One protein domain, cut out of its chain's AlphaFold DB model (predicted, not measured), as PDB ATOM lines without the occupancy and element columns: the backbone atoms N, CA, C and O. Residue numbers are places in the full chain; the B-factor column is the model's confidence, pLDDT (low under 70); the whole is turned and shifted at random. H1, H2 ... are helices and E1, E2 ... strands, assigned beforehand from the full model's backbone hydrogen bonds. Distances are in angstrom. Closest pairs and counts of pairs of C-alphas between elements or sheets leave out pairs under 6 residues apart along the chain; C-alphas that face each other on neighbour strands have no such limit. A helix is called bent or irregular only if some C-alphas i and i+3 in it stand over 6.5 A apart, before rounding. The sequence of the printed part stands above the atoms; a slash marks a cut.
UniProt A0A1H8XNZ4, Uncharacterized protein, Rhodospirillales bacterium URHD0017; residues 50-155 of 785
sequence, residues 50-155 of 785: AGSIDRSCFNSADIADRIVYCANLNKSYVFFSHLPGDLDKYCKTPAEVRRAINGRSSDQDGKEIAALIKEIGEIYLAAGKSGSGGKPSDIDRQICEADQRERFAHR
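What this domain is: This is residues 50 to 155 of the 785 residues of an uncharacterized protein of Rhodospirillales bacterium URHD0017 (UniProt A0A1H8XNZ4). What shape does the backbone make? It is a loose, open arch: a small head of H1, E1 and H2 at one end, H3 leading from it to the long helix H4, which runs away as an arm. At the far end residues 129 to 134 stick out as a free loop, and H5 folds back beside H4 as a helical hairpin, with H6 leading on from H5. What is it built of? The printed part has 106 residues, with six named helices and one named strand in the order H1, E1, H2, H3, H4, H5, H6, and the class is mostly helix. How spread out is it? It is loose, with a radius of gyration of the C-alphas of 16.9 A, and elongated, spanning 53 by 32 by 21 A.

How they stand to each other: What stands together first along the printed part? H1, residues 63 to 72, touches H2, residues 87 to 90, the closest C-alphas being those of Arg 66 and Leu 87 at 6.3 A. The strand E1, residues 76 to 78, pairs with no named strand, though its residues 76 to 77 have a short antiparallel pairing with residues 91 to 92. Its closest C-alpha pair with H1 is Tyr 77 and Ile 67, 5.4 A apart, and with H2 it is Val 78 and Tyr 90, 5.2 A apart. How does the long helix join on? H3, residues 94 to 101, touches H4, residues 108 to 128, and of H4 residues 109 to 114 alone touch it; the closest C-alphas, those of Ile 101 and Gly 110, are 4.3 A apart. These two run the same way at a steep tilt of 65 degrees, while H1 and H3 are apart. What follows the far end of H4? H5, residues 137 to 144, forms a helical hairpin with H4, opposite ways at a shallow tilt of 19 degrees; residues 120 to 127 of H4 alone touch it, and the closest C-alphas are those of Tyr 124 and Ile 139 at 6.4 A. H6, residues 146 to 152, is close to H5 but not clearly touching, with the C-alphas of Gln 142 and Gln 148 closest at 7.1 A, and it is apart from H4. How complete are the helix backbones? Every O i to N i+4 pair is within hydrogen-bond range in H1, H3 and H5; H4 has 16 of 17, and H2 is too short for such a pair. H6 has 1 of 3, beside 3 of 4 for O i to N i+3, and is only just irregular, with C-alphas 147 and 150 6.8 A apart.

Where its parts are: Where does the first helix begin? After residues 50 to 62, which hold no named element, H1 begins with C-alpha 63 at (237.282, 231.465, 172.201) and measures 14.4 A from first to last C-alpha. How long are the later helices? H3 measures 10.6 A, H4 30.2 A and H5 10.2 A; H4 runs from C-alpha 108 at (250.370, 243.250, 186.232) to C-alpha 128 at (264.889, 239.734, 160.019). Where does H6 end? Its C-alpha 152 is at (250.824, 233.270, 174.847).

The domain as a whole: How far does it reach, and is it whole? The two C-alphas farthest apart, those of Asp 54 and Gly 131, are 53.2 A apart, and the printed part has no cut. Are there long links? No link is long; those from H1 to E1, H2 to H3 and H5 to H6 are tight. Where is the model's confidence low? Residues 80 to 84, 101 to 139 and 146 to 150 are under 70, and the mean pLDDT of the printed part is 73.1.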
ATOM      1  N   ALA A  50     219.216 233.761 169.846       79.19
ATOM      2  CA  ALA A  50     219.848 235.053 169.582       79.19
ATOM      3  C   ALA A  50     219.807 235.991 170.801       79.19
ATOM      4  O   ALA A  50     218.749 236.239 171.381       79.19
ATOM      5  N   GLY A  51     220.972 236.513 171.180       82.56
ATOM      6  CA  GLY A  51     221.156 237.449 172.283       82.56
ATOM      7  C   GLY A  51     221.119 236.858 173.690       82.56
ATOM      8  O   GLY A  51     221.033 237.632 174.644       82.56
ATOM      9  N   SER A  52     221.190 235.531 173.840       86.94
ATOM     10  CA  SER A  52     221.281 234.908 175.163       86.94
ATOM     11  C   SER A  52     222.530 235.378 175.922       86.94
ATOM     12  O   SER A  52     223.621 235.487 175.360       86.94
ATOM     13  N   ILE A  53     222.356 235.652 177.214       90.62
ATOM     14  CA  ILE A  53     223.428 235.918 178.187       90.62
ATOM     15  C   ILE A  53     223.512 234.799 179.236       90.62
ATOM     16  O   ILE A  53     224.221 234.932 180.231       90.62
ATOM     17  N   ASP A  54     222.764 233.704 179.052       92.38
ATOM     18  CA  ASP A  54     222.828 232.550 179.946       92.38
ATOM     19  C   ASP A  54     224.175 231.848 179.753       92.38
ATOM     20  O   ASP A  54     224.484 231.346 178.672       92.38
ATOM     21  N   ARG A  55     224.984 231.805 180.814       91.44
ATOM     22  CA  ARG A  55     226.318 231.192 180.802       91.44
ATOM     23  C   ARG A  55     226.300 229.737 180.339       91.44
ATOM     24  O   ARG A  55     227.267 229.298 179.729       91.44
ATOM     25  N   SER A  56     225.220 228.994 180.600       92.06
ATOM     26  CA  SER A  56     225.102 227.589 180.188       92.06
ATOM     27  C   SER A  56     225.058 227.401 178.664       92.06
ATOM     28  O   SER A  56     225.313 226.303 178.175       92.06
ATOM     29  N   CYS A  57     224.804 228.477 177.912       93.19
ATOM     30  CA  CYS A  57     224.799 228.493 176.453       93.19
ATOM     31  C   CYS A  57     226.176 228.701 175.816       93.19
ATOM     32  O   CYS A  57     226.266 228.699 174.585       93.19
ATOM     33  N   PHE A  58     227.224 228.910 176.618       93.56
ATOM     34  CA  PHE A  58     228.558 229.260 176.139       93.56
ATOM     35  C   PHE A  58     229.613 228.324 176.722       93.56
ATOM     36  O   PHE A  58     229.738 228.164 177.937       93.56
ATOM     37  N   ASN A  59     230.415 227.722 175.850       92.44
ATOM     38  CA  ASN A  59     231.554 226.919 176.257       92.44
ATOM     39  C   ASN A  59     232.734 227.828 176.631       92.44
ATOM     40  O   ASN A  59     233.356 228.437 175.763       92.44
ATOM     41  N   SER A  60     233.097 227.877 177.915       89.94
ATOM     42  CA  SER A  60     234.212 228.701 178.406       89.94
ATOM     43  C   SER A  60     235.589 228.297 177.870       89.94
ATOM     44  O   SER A  60     236.520 229.100 177.943       89.94
ATOM     45  N   ALA A  61     235.732 227.097 177.298       88.62
ATOM     46  CA  ALA A  61     236.949 226.677 176.608       88.62
ATOM     47  C   ALA A  61     237.032 227.202 175.161       88.62
ATOM     48  O   ALA A  61     238.133 227.351 174.628       88.62
ATOM     49  N   ASP A  62     235.900 227.513 174.522       91.00
ATOM     50  CA  ASP A  62     235.869 228.006 173.144       91.00
ATOM     51  C   ASP A  62     236.047 229.533 173.114       91.00
ATOM     52  O   ASP A  62     235.386 230.283 173.833       91.00
ATOM     53  N   ILE A  63     236.992 230.024 172.309       90.62
ATOM     54  CA  ILE A  63     237.282 231.465 172.201       90.62
ATOM     55  C   ILE A  63     236.085 232.198 171.591       90.62
ATOM     56  O   ILE A  63     235.727 233.277 172.065       90.62
ATOM     57  N   ALA A  64     235.443 231.606 170.578       92.88
ATOM     58  CA  ALA A  64     234.309 232.235 169.911       92.88
ATOM     59  C   ALA A  64     233.138 232.452 170.881       92.88
ATOM     60  O   ALA A  64     232.638 233.569 171.000       92.88
ATOM     61  N   ASP A  65     232.776 231.423 171.654       93.62
ATOM     62  CA  ASP A  65     231.719 231.495 172.669       93.62
ATOM     63  C   ASP A  65     232.001 232.562 173.726       93.62
ATOM     64  O   ASP A  65     231.100 233.315 174.095       93.62
ATOM     65  N   ARG A  66     233.254 232.680 174.179       93.19
ATOM     66  CA  ARG A  66     233.650 233.728 175.127       93.19
ATOM     67  C   ARG A  66     233.470 235.132 174.557       93.19
ATOM     68  O   ARG A  66     232.945 236.004 175.249       93.19
ATOM     69  N   ILE A  67     233.882 235.356 173.309       93.31
ATOM     70  CA  ILE A  67     233.740 236.664 172.661       93.31
ATOM     71  C   ILE A  67     232.258 237.009 172.469       93.31
ATOM     72  O   ILE A  67     231.850 238.122 172.801       93.31
ATOM     73  N   VAL A  68     231.447 236.061 171.990       93.62
ATOM     74  CA  VAL A  68     229.999 236.250 171.795       93.62
ATOM     75  C   VAL A  68     229.305 236.545 173.128       93.62
ATOM     76  O   VAL A  68     228.506 237.478 173.206       93.62
ATOM     77  N   TYR A  69     229.655 235.822 174.196       94.81
ATOM     78  CA  TYR A  69     229.139 236.079 175.541       94.81
ATOM     79  C   TYR A  69     229.473 237.499 176.023       94.81
ATOM     80  O   TYR A  69     228.574 238.240 176.427       94.81
ATOM     81  N   CYS A  70     230.737 237.930 175.924       94.00
ATOM     82  CA  CYS A  70     231.125 239.287 176.323       94.00
ATOM     83  C   CYS A  70     230.438 240.367 175.479       94.00
ATOM     84  O   CYS A  70     229.979 241.371 176.032       94.00
ATOM     85  N   ALA A  71     230.309 240.148 174.168       92.81
ATOM     86  CA  ALA A  71     229.596 241.056 173.278       92.81
ATOM     87  C   ALA A  71     228.118 241.196 173.687       92.81
ATOM     88  O   ALA A  71     227.616 242.316 173.786       92.81
ATOM     89  N   ASN A  72     227.444 240.093 174.035       93.38
ATOM     90  CA  ASN A  72     226.058 240.117 174.517       93.38
ATOM     91  C   ASN A  72     225.902 240.840 175.871       93.38
ATOM     92  O   ASN A  72     224.834 241.391 176.154       93.38
ATOM     93  N   LEU A  73     226.968 240.899 176.679       92.94
ATOM     94  CA  LEU A  73     227.047 241.694 177.912       92.94
ATOM     95  C   LEU A  73     227.402 243.176 177.689       92.94
ATOM     96  O   LEU A  73     227.513 243.920 178.664       92.94
ATOM     97  N   ASN A  74     227.592 243.622 176.444       91.44
ATOM     98  CA  ASN A  74     228.119 244.951 176.108       91.44
ATOM     99  C   ASN A  74     229.501 245.234 176.715       91.44
ATOM    100  O   ASN A  74     229.793 246.348 177.159       91.44
ATOM    101  N   LYS A  75     230.355 244.211 176.748       91.94
ATOM    102  CA  LYS A  75     231.724 244.284 177.256       91.94
ATOM    103  C   LYS A  75     232.715 243.850 176.176       91.94
ATOM    104  O   LYS A  75     232.386 243.087 175.275       91.94
ATOM    105  N   SER A  76     233.946 244.322 176.301       88.56
ATOM    106  CA  SER A  76     235.078 243.878 175.499       88.56
ATOM    107  C   SER A  76     235.563 242.518 175.973       88.56
ATOM    108  O   SER A  76     235.721 242.307 177.178       88.56
ATOM    109  N   TYR A  77     235.835 241.618 175.034       88.81
ATOM    110  CA  TYR A  77     236.577 240.403 175.329       88.81
ATOM    111  C   TYR A  77     238.066 240.728 175.375       88.81
ATOM    112  O   TYR A  77     238.614 241.318 174.442       88.81
ATOM    113  N   VAL A  78     238.712 240.341 176.470       82.75
ATOM    114  CA  VAL A  78     240.110 240.654 176.731       82.75
ATOM    115  C   VAL A  78     240.928 239.377 176.866       82.75
ATOM    116  O   VAL A  78     240.633 238.501 177.680       82.75
ATOM    117  N   PHE A  79     242.000 239.299 176.091       82.31
ATOM    118  CA  PHE A  79     242.859 238.129 175.955       82.31
ATOM    119  C   PHE A  79     243.887 237.957 177.114       82.31
ATOM    120  O   PHE A  79     245.025 237.602 176.858       82.31
ATOM    121  N   PHE A  80     243.547 238.185 178.397       69.31
ATOM    122  CA  PHE A  80     244.534 238.153 179.521       69.31
ATOM    123  C   PHE A  80     244.405 237.014 180.538       69.31
ATOM    124  O   PHE A  80     245.279 236.848 181.382       69.31
ATOM    125  N   SER A  81     243.344 236.207 180.501       60.22
ATOM    126  CA  SER A  81     243.078 235.268 181.600       60.22
ATOM    127  C   SER A  81     243.539 233.836 181.299       60.22
ATOM    128  O   SER A  81     242.908 233.108 180.525       60.22
ATOM    129  N   HIS A  82     244.595 233.412 182.003       62.22
ATOM    130  CA  HIS A  82     245.057 232.022 182.130       62.22
ATOM    131  C   HIS A  82     244.093 231.109 182.914       62.22
ATOM    132  O   HIS A  82     244.398 229.934 183.098       62.22
ATOM    133  N   LEU A  83     242.952 231.612 183.405       60.62
ATOM    134  CA  LEU A  83     242.038 230.849 184.258       60.62
ATOM    135  C   LEU A  83     240.878 230.261 183.439       60.62
ATOM    136  O   LEU A  83     239.870 230.949 183.245       60.62
ATOM    137  N   PRO A  84     240.972 229.003 182.968       63.31
ATOM    138  CA  PRO A  84     239.829 228.327 182.371       63.31
ATOM    139  C   PRO A  84     238.689 228.241 183.397       63.31
ATOM    140  O   PRO A  84     238.900 227.839 184.539       63.31
ATOM    141  N   GLY A  85     237.475 228.627 182.994       71.69
ATOM    142  CA  GLY A  85     236.248 228.319 183.740       71.69
ATOM    143  C   GLY A  85     235.313 229.489 184.051       71.69
ATOM    144  O   GLY A  85     234.115 229.250 184.170       71.69
ATOM    145  N   ASP A  86     235.793 230.736 184.126       85.12
ATOM    146  CA  ASP A  86     234.936 231.894 184.437       85.12
ATOM    147  C   ASP A  86     234.854 232.878 183.262       85.12
ATOM    148  O   ASP A  86     235.785 233.646 183.007       85.12
ATOM    149  N   LEU A  87     233.729 232.840 182.539       85.00
ATOM    150  CA  LEU A  87     233.459 233.692 181.376       85.00
ATOM    151  C   LEU A  87     233.545 235.190 181.714       85.00
ATOM    152  O   LEU A  87     234.043 235.972 180.906       85.00
ATOM    153  N   ASP A  88     233.117 235.594 182.912       87.69
ATOM    154  CA  ASP A  88     233.016 237.009 183.281       87.69
ATOM    155  C   ASP A  88     234.383 237.675 183.445       87.69
ATOM    156  O   ASP A  88     234.512 238.882 183.230       87.69
ATOM    157  N   LYS A  89     235.422 236.899 183.781       85.81
ATOM    158  CA  LYS A  89     236.787 237.422 183.942       85.81
ATOM    159  C   LYS A  89     237.363 237.966 182.638       85.81
ATOM    160  O   LYS A  89     238.183 238.883 182.683       85.81
ATOM    161  N   TYR A  90     236.910 237.439 181.502       85.31
ATOM    162  CA  TYR A  90     237.324 237.880 180.171       85.31
ATOM    163  C   TYR A  90     236.576 239.127 179.690       85.31
ATOM    164  O   TYR A  90     237.046 239.805 178.778       85.31
ATOM    165  N   CYS A  91     235.424 239.439 180.288       91.94
ATOM    166  CA  CYS A  91     234.562 240.523 179.846       91.94
ATOM    167  C   CYS A  91     234.846 241.799 180.646       91.94
ATOM    168  O   CYS A  91     234.437 241.932 181.803       91.94
ATOM    169  N   LYS A  92     235.496 242.777 180.015       90.50
ATOM    170  CA  LYS A  92     235.825 244.076 180.619       90.50
ATOM    171  C   LYS A  92     235.084 245.202 179.913       90.50
ATOM    172  O   LYS A  92     234.910 245.193 178.704       90.50
ATOM    173  N   THR A  93     234.654 246.207 180.653       88.94
ATOM    174  CA  THR A  93     234.152 247.453 180.063       88.94
ATOM    175  C   THR A  93     235.289 248.200 179.348       88.94
ATOM    176  O   THR A  93     236.449 248.071 179.745       88.94
ATOM    177  N   PRO A  94     235.004 249.057 178.351       82.62
ATOM    178  CA  PRO A  94     236.040 249.860 177.693       82.62
ATOM    179  C   PRO A  94     236.887 250.701 178.667       82.62
ATOM    180  O   PRO A  94     238.088 250.871 178.474       82.62
ATOM    181  N   ALA A  95     236.280 251.197 179.751       83.56
ATOM    182  CA  ALA A  95     236.989 251.932 180.797       83.56
ATOM    183  C   ALA A  95     237.925 251.035 181.626       83.56
ATOM    184  O   ALA A  95     238.969 251.497 182.082       83.56
ATOM    185  N   GLU A  96     237.571 249.767 181.846       84.88
ATOM    186  CA  GLU A  96     238.450 248.779 182.485       84.88
ATOM    187  C   GLU A  96     239.603 248.375 181.568       84.88
ATOM    188  O   GLU A  96     240.730 248.326 182.044       84.88
ATOM    189  N   VAL A  97     239.355 248.184 180.266       81.00
ATOM    190  CA  VAL A  97     240.413 247.910 179.274       81.00
ATOM    191  C   VAL A  97     241.442 249.043 179.264       81.00
ATOM    192  O   VAL A  97     242.626 248.801 179.468       81.00
ATOM    193  N   ARG A  98     241.000 250.303 179.141       77.88
ATOM    194  CA  ARG A  98     241.916 251.459 179.165       77.88
ATOM    195  C   ARG A  98     242.669 251.599 180.484       77.88
ATOM    196  O   ARG A  98     243.829 251.995 180.473       77.88
ATOM    197  N   ARG A  99     242.020 251.321 181.621       79.62
ATOM    198  CA  ARG A  99     242.681 251.364 182.937       79.62
ATOM    199  C   ARG A  99     243.754 250.290 183.057       79.62
ATOM    200  O   ARG A  99     244.859 250.631 183.464       79.62
ATOM    201  N   ALA A 100     243.434 249.058 182.654       71.56
ATOM    202  CA  ALA A 100     244.382 247.952 182.634       71.56
ATOM    203  C   ALA A 100     245.595 248.295 181.765       71.56
ATOM    204  O   ALA A 100     246.721 248.072 182.178       71.56
ATOM    205  N   ILE A 101     245.386 248.916 180.603       68.56
ATOM    206  CA  ILE A 101     246.466 249.168 179.644       68.56
ATOM    207  C   ILE A 101     247.318 250.388 180.000       68.56
ATOM    208  O   ILE A 101     248.541 250.335 179.904       68.56
ATOM    209  N   ASN A 102     246.709 251.476 180.471       68.12
ATOM    210  CA  ASN A 102     247.434 252.717 180.765       68.12
ATOM    211  C   ASN A 102     248.255 252.670 182.068       68.12
ATOM    212  O   ASN A 102     248.738 253.712 182.513       68.12
ATOM    213  N   GLY A 103     248.391 251.505 182.713       58.09
ATOM    214  CA  GLY A 103     249.341 251.270 183.810       58.09
ATOM    215  C   GLY A 103     249.161 252.146 185.056       58.09
ATOM    216  O   GLY A 103     250.037 252.175 185.916       58.09
ATOM    217  N   ARG A 104     248.044 252.879 185.170       49.06
ATOM    218  CA  ARG A 104     247.690 253.646 186.376       49.06
ATOM    219  C   ARG A 104     247.048 252.776 187.454       49.06
ATOM    220  O   ARG A 104     246.898 253.249 188.575       49.06
ATOM    221  N   SER A 105     246.679 251.533 187.148       46.12
ATOM    222  CA  SER A 105     246.436 250.532 188.183       46.12
ATOM    223  C   SER A 105     247.715 249.734 188.429       46.12
ATOM    224  O   SER A 105     248.543 249.558 187.537       46.12
ATOM    225  N   SER A 106     247.872 249.217 189.644       50.06
ATOM    226  CA  SER A 106     248.903 248.242 190.020       50.06
ATOM    227  C   SER A 106     248.774 246.896 189.286       50.06
ATOM    228  O   SER A 106     249.350 245.909 189.737       50.06
ATOM    229  N   ASP A 107     247.994 246.826 188.204       56.06
ATOM    230  CA  ASP A 107     247.649 245.588 187.524       56.06
ATOM    231  C   ASP A 107     248.800 245.147 186.622       56.06
ATOM    232  O   ASP A 107     249.195 245.826 185.669       56.06
ATOM    233  N   GLN A 108     249.331 243.976 186.955       64.81
ATOM    234  CA  GLN A 108     250.370 243.250 186.232       64.81
ATOM    235  C   GLN A 108     250.062 243.148 184.721       64.81
ATOM    236  O   GLN A 108     250.953 243.348 183.895       64.81
ATOM    237  N   ASP A 109     248.789 242.948 184.366       57.47
ATOM    238  CA  ASP A 109     248.298 242.712 183.003       57.47
ATOM    239  C   ASP A 109     248.677 243.830 182.013       57.47
ATOM    240  O   ASP A 109     249.077 243.558 180.882       57.47
ATOM    241  N   GLY A 110     248.608 245.097 182.436       57.84
ATOM    242  CA  GLY A 110     248.967 246.256 181.609       57.84
ATOM    243  C   GLY A 110     250.431 246.276 181.203       57.84
ATOM    244  O   GLY A 110     250.783 246.466 180.035       57.84
ATOM    245  N   LYS A 111     251.294 246.029 182.192       65.88
ATOM    246  CA  LYS A 111     252.741 245.929 181.994       65.88
ATOM    247  C   LYS A 111     253.083 244.736 181.110       65.88
ATOM    248  O   LYS A 111     253.962 244.857 180.265       65.88
ATOM    249  N   GLU A 112     252.362 243.626 181.251       67.75
ATOM    250  CA  GLU A 112     252.535 242.448 180.401       67.75
ATOM    251  C   GLU A 112     252.135 242.694 178.945       67.75
ATOM    252  O   GLU A 112     252.785 242.162 178.057       67.75
ATOM    253  N   ILE A 113     251.110 243.503 178.654       60.16
ATOM    254  CA  ILE A 113     250.753 243.868 177.268       60.16
ATOM    255  C   ILE A 113     251.845 244.707 176.629       60.16
ATOM    256  O   ILE A 113     252.280 244.401 175.523       60.16
ATOM    257  N   ALA A 114     252.297 245.751 177.321       63.44
ATOM    258  CA  ALA A 114     253.372 246.594 176.820       63.44
ATOM    259  C   ALA A 114     254.663 245.777 176.633       63.44
ATOM    260  O   ALA A 114     255.327 245.895 175.604       63.44
ATOM    261  N   ALA A 115     254.980 244.895 177.588       68.88
ATOM    262  CA  ALA A 115     256.109 243.973 177.501       68.88
ATOM    263  C   ALA A 115     255.944 242.930 176.385       68.88
ATOM    264  O   ALA A 115     256.928 242.563 175.761       68.88
ATOM    265  N   LEU A 116     254.722 242.485 176.096       67.19
ATOM    266  CA  LEU A 116     254.426 241.550 175.017       67.19
ATOM    267  C   LEU A 116     254.536 242.197 173.642       67.19
ATOM    268  O   LEU A 116     255.126 241.614 172.744       67.19
ATOM    269  N   ILE A 117     253.952 243.383 173.461       64.25
ATOM    270  CA  ILE A 117     254.096 244.157 172.222       64.25
ATOM    271  C   ILE A 117     255.588 244.378 171.960       64.25
ATOM    272  O   ILE A 117     256.055 244.194 170.836       64.25
ATOM    273  N   LYS A 118     256.343 244.680 173.023       64.00
ATOM    274  CA  LYS A 118     257.801 244.750 172.993       64.00
ATOM    275  C   LYS A 118     258.437 243.413 172.587       64.00
ATOM    276  O   LYS A 118     259.219 243.403 171.649       64.00
ATOM    277  N   GLU A 119     258.089 242.300 173.228       67.94
ATOM    278  CA  GLU A 119     258.674 240.973 172.975       67.94
ATOM    279  C   GLU A 119     258.351 240.426 171.576       67.94
ATOM    280  O   GLU A 119     259.240 239.950 170.881       67.94
ATOM    281  N   ILE A 120     257.101 240.533 171.117       63.16
ATOM    282  CA  ILE A 120     256.707 240.153 169.752       63.16
ATOM    283  C   ILE A 120     257.412 241.047 168.738       63.16
ATOM    284  O   ILE A 120     257.881 240.545 167.717       63.16
ATOM    285  N   GLY A 121     257.539 242.343 169.044       60.91
ATOM    286  CA  GLY A 121     258.444 243.237 168.337       60.91
ATOM    287  C   GLY A 121     259.833 242.611 168.236       60.91
ATOM    288  O   GLY A 121     260.259 242.269 167.145       60.91
ATOM    289  N   GLU A 122     260.507 242.357 169.356       59.34
ATOM    290  CA  GLU A 122     261.858 241.774 169.398       59.34
ATOM    291  C   GLU A 122     261.991 240.443 168.623       59.34
ATOM    292  O   GLU A 122     262.984 240.261 167.917       59.34
ATOM    293  N   ILE A 123     260.999 239.543 168.676       59.22
ATOM    294  CA  ILE A 123     261.010 238.246 167.967       59.22
ATOM    295  C   ILE A 123     260.919 238.427 166.445       59.22
ATOM    296  O   ILE A 123     261.719 237.843 165.707       59.22
ATOM    297  N   TYR A 124     259.996 239.264 165.957       56.12
ATOM    298  CA  TYR A 124     259.909 239.567 164.520       56.12
ATOM    299  C   TYR A 124     261.184 240.209 163.979       56.12
ATOM    300  O   TYR A 124     261.548 240.005 162.822       56.12
ATOM    301  N   LEU A 125     261.881 240.944 164.838       49.69
ATOM    302  CA  LEU A 125     263.097 241.675 164.510       49.69
ATOM    303  C   LEU A 125     264.344 240.785 164.554       49.69
ATOM    304  O   LEU A 125     265.233 240.928 163.716       49.69
ATOM    305  N   ALA A 126     264.412 239.826 165.481       50.34
ATOM    306  CA  ALA A 126     265.522 238.878 165.580       50.34
ATOM    307  C   ALA A 126     265.663 238.007 164.326       50.34
ATOM    308  O   ALA A 126     266.776 237.675 163.921       50.34
ATOM    309  N   ALA A 127     264.555 237.671 163.676       51.44
ATOM    310  CA  ALA A 127     264.574 236.808 162.505       51.44
ATOM    311  C   ALA A 127     264.646 237.556 161.160       51.44
ATOM    312  O   ALA A 127     264.998 236.938 160.159       51.44
ATOM    313  N   GLY A 128     264.472 238.886 161.146       51.81
ATOM    314  CA  GLY A 128     264.889 239.734 160.019       51.81
ATOM    315  C   GLY A 128     266.415 239.770 159.816       51.81
ATOM    316  O   GLY A 128     266.886 239.857 158.685       51.81
ATOM    317  N   LYS A 129     267.200 239.610 160.895       47.06
ATOM    318  CA  LYS A 129     268.678 239.592 160.867       47.06
ATOM    319  C   LYS A 129     269.291 238.358 160.221       47.06
ATOM    320  O   LYS A 129     270.440 238.404 159.778       47.06
ATOM    321  N   SER A 130     268.574 237.235 160.207       46.28
ATOM    322  CA  SER A 130     269.094 236.008 159.617       46.28
ATOM    323  C   SER A 130     268.973 236.126 158.102       46.28
ATOM    324  O   SER A 130     268.055 235.583 157.493       46.28
ATOM    325  N   GLY A 131     269.936 236.808 157.469       46.12
ATOM    326  CA  GLY A 131     270.113 236.860 156.008       46.12
ATOM    327  C   GLY A 131     270.200 235.478 155.334       46.12
ATOM    328  O   GLY A 131     270.322 235.373 154.118       46.12
ATOM    329  N   SER A 132     270.085 234.402 156.113       41.72
ATOM    330  CA  SER A 132     269.878 233.017 155.721       41.72
ATOM    331  C   SER A 132     268.452 232.712 155.226       41.72
ATOM    332  O   SER A 132     267.895 231.702 155.633       41.72
ATOM    333  N   GLY A 133     267.817 233.546 154.399       48.47
ATOM    334  CA  GLY A 133     266.562 233.176 153.712       48.47
ATOM    335  C   GLY A 133     265.451 232.579 154.596       48.47
ATOM    336  O   GLY A 133     264.629 231.812 154.087       48.47
ATOM    337  N   GLY A 134     265.439 232.893 155.899       49.00
ATOM    338  CA  GLY A 134     264.412 232.452 156.830       49.00
ATOM    339  C   GLY A 134     263.120 233.094 156.372       49.00
ATOM    340  O   GLY A 134     262.976 234.317 156.404       49.00
ATOM    341  N   LYS A 135     262.215 232.292 155.815       57.88
ATOM    342  CA  LYS A 135     260.955 232.824 155.305       57.88
ATOM    343  C   LYS A 135     260.206 233.409 156.512       57.88
ATOM    344  O   LYS A 135     260.220 232.771 157.561       57.88
ATOM    345  N   PRO A 136     259.510 234.557 156.390       61.25
ATOM    346  CA  PRO A 136     258.664 235.120 157.454       61.25
ATOM    347  C   PRO A 136     257.753 234.088 158.146       61.25
ATOM    348  O   PRO A 136     257.426 234.221 159.320       61.25
ATOM    349  N   SER A 137     257.432 232.997 157.439       65.38
ATOM    350  CA  SER A 137     256.763 231.820 157.977       65.38
ATOM    351  C   SER A 137     257.409 231.207 159.219       65.38
ATOM    352  O   SER A 137     256.668 230.651 160.013       65.38
ATOM    353  N   ASP A 138     258.730 231.269 159.408       68.88
ATOM    354  CA  ASP A 138     259.418 230.583 160.514       68.88
ATOM    355  C   ASP A 138     259.248 231.318 161.856       68.88
ATOM    356  O   ASP A 138     259.226 230.687 162.910       68.88
ATOM    357  N   ILE A 139     259.048 232.638 161.820       67.06
ATOM    358  CA  ILE A 139     258.779 233.486 162.994       67.06
ATOM    359  C   ILE A 139     257.326 233.360 163.414       67.06
ATOM    360  O   ILE A 139     257.035 233.100 164.582       67.06
ATOM    361  N   ASP A 140     256.421 233.502 162.436       70.31
ATOM    362  CA  ASP A 140     255.000 233.226 162.625       70.31
ATOM    363  C   ASP A 140     254.862 231.852 163.275       70.31
ATOM    364  O   ASP A 140     254.126 231.659 164.235       70.31
ATOM    365  N   ARG A 141     255.644 230.893 162.774       73.19
ATOM    366  CA  ARG A 141     255.701 229.549 163.300       73.19
ATOM    367  C   ARG A 141     256.228 229.523 164.741       73.19
ATOM    368  O   ARG A 141     255.548 228.946 165.570       73.19
ATOM    369  N   GLN A 142     257.326 230.191 165.098       74.62
ATOM    370  CA  GLN A 142     257.818 230.234 166.489       74.62
ATOM    371  C   GLN A 142     256.829 230.849 167.493       74.62
ATOM    372  O   GLN A 142     256.683 230.324 168.594       74.62
ATOM    373  N   ILE A 143     256.134 231.930 167.128       74.38
ATOM    374  CA  ILE A 143     255.150 232.580 168.014       74.38
ATOM    375  C   ILE A 143     253.874 231.730 168.135       74.38
ATOM    376  O   ILE A 143     253.216 231.733 169.176       74.38
ATOM    377  N   CYS A 144     253.520 230.985 167.085       78.12
ATOM    378  CA  CYS A 144     252.245 230.270 166.990       78.12
ATOM    379  C   CYS A 144     252.341 228.743 167.221       78.12
ATOM    380  O   CYS A 144     251.308 228.071 167.389       78.12
ATOM    381  N   GLU A 145     253.551 228.174 167.254       76.50
ATOM    382  CA  GLU A 145     253.852 226.775 167.598       76.50
ATOM    383  C   GLU A 145     254.011 226.540 169.110       76.50
ATOM    384  O   GLU A 145     254.108 227.458 169.919       76.50
ATOM    385  N   ALA A 146     253.946 225.259 169.489       54.91
ATOM    386  CA  ALA A 146     253.562 224.780 170.813       54.91
ATOM    387  C   ALA A 146     254.483 225.167 171.984       54.91
ATOM    388  O   ALA A 146     253.971 225.332 173.087       54.91
ATOM    389  N   ASP A 147     255.781 225.381 171.774       53.38
ATOM    390  CA  ASP A 147     256.712 225.609 172.893       53.38
ATOM    391  C   ASP A 147     256.604 227.023 173.498       53.38
ATOM    392  O   ASP A 147     256.832 227.210 174.688       53.38
ATOM    393  N   GLN A 148     256.170 228.021 172.719       59.84
ATOM    394  CA  GLN A 148     255.829 229.371 173.212       59.84
ATOM    395  C   GLN A 148     254.330 229.505 173.540       59.84
ATOM    396  O   GLN A 148     253.897 230.506 174.129       59.84
ATOM    397  N   ARG A 149     253.513 228.488 173.207       56.19
ATOM    398  CA  ARG A 149     252.074 228.503 173.498       56.19
ATOM    399  C   ARG A 149     251.800 228.600 174.984       56.19
ATOM    400  O   ARG A 149     250.843 229.263 175.319       56.19
ATOM    401  N   GLU A 150     252.570 228.036 175.905       67.62
ATOM    402  CA  GLU A 150     252.169 228.156 177.321       67.62
ATOM    403  C   GLU A 150     252.096 229.617 177.796       67.62
ATOM    404  O   GLU A 150     251.161 229.997 178.507       67.62
ATOM    405  N   ARG A 151     253.006 230.469 177.310       70.62
ATOM    406  CA  ARG A 151     253.054 231.885 177.683       70.62
ATOM    407  C   ARG A 151     252.008 232.731 176.954       70.62
ATOM    408  O   ARG A 151     251.411 233.607 177.574       70.62
ATOM    409  N   PHE A 152     251.730 232.452 175.676       74.38
ATOM    410  CA  PHE A 152     250.824 233.270 174.847       74.38
ATOM    411  C   PHE A 152     249.528 232.580 174.403       74.38
ATOM    412  O   PHE A 152     248.699 233.213 173.757       74.38
ATOM    413  N   ALA A 153     249.284 231.317 174.756       78.62
ATOM    414  CA  ALA A 153     248.134 230.537 174.268       78.62
ATOM    415  C   ALA A 153     246.805 231.200 174.595       78.62
ATOM    416  O   ALA A 153     245.874 231.130 173.803       78.62
ATOM    417  N   HIS A 154     246.718 231.857 175.750       77.81
ATOM    418  CA  HIS A 154     245.514 232.565 176.164       77.81
ATOM    419  C   HIS A 154     245.251 233.838 175.334       77.81
ATOM    420  O   HIS A 154     244.130 234.346 175.359       77.81
ATOM    421  N   ARG A 155     246.257 234.322 174.587       81.75
ATOM    422  CA  ARG A 155     246.204 235.492 173.696       81.75
ATOM    423  C   ARG A 155     246.024 235.155 172.226       81.75
ATOM    424  O   ARG A 155     245.565 236.001 171.462       81.75
TER     425      ARG A 155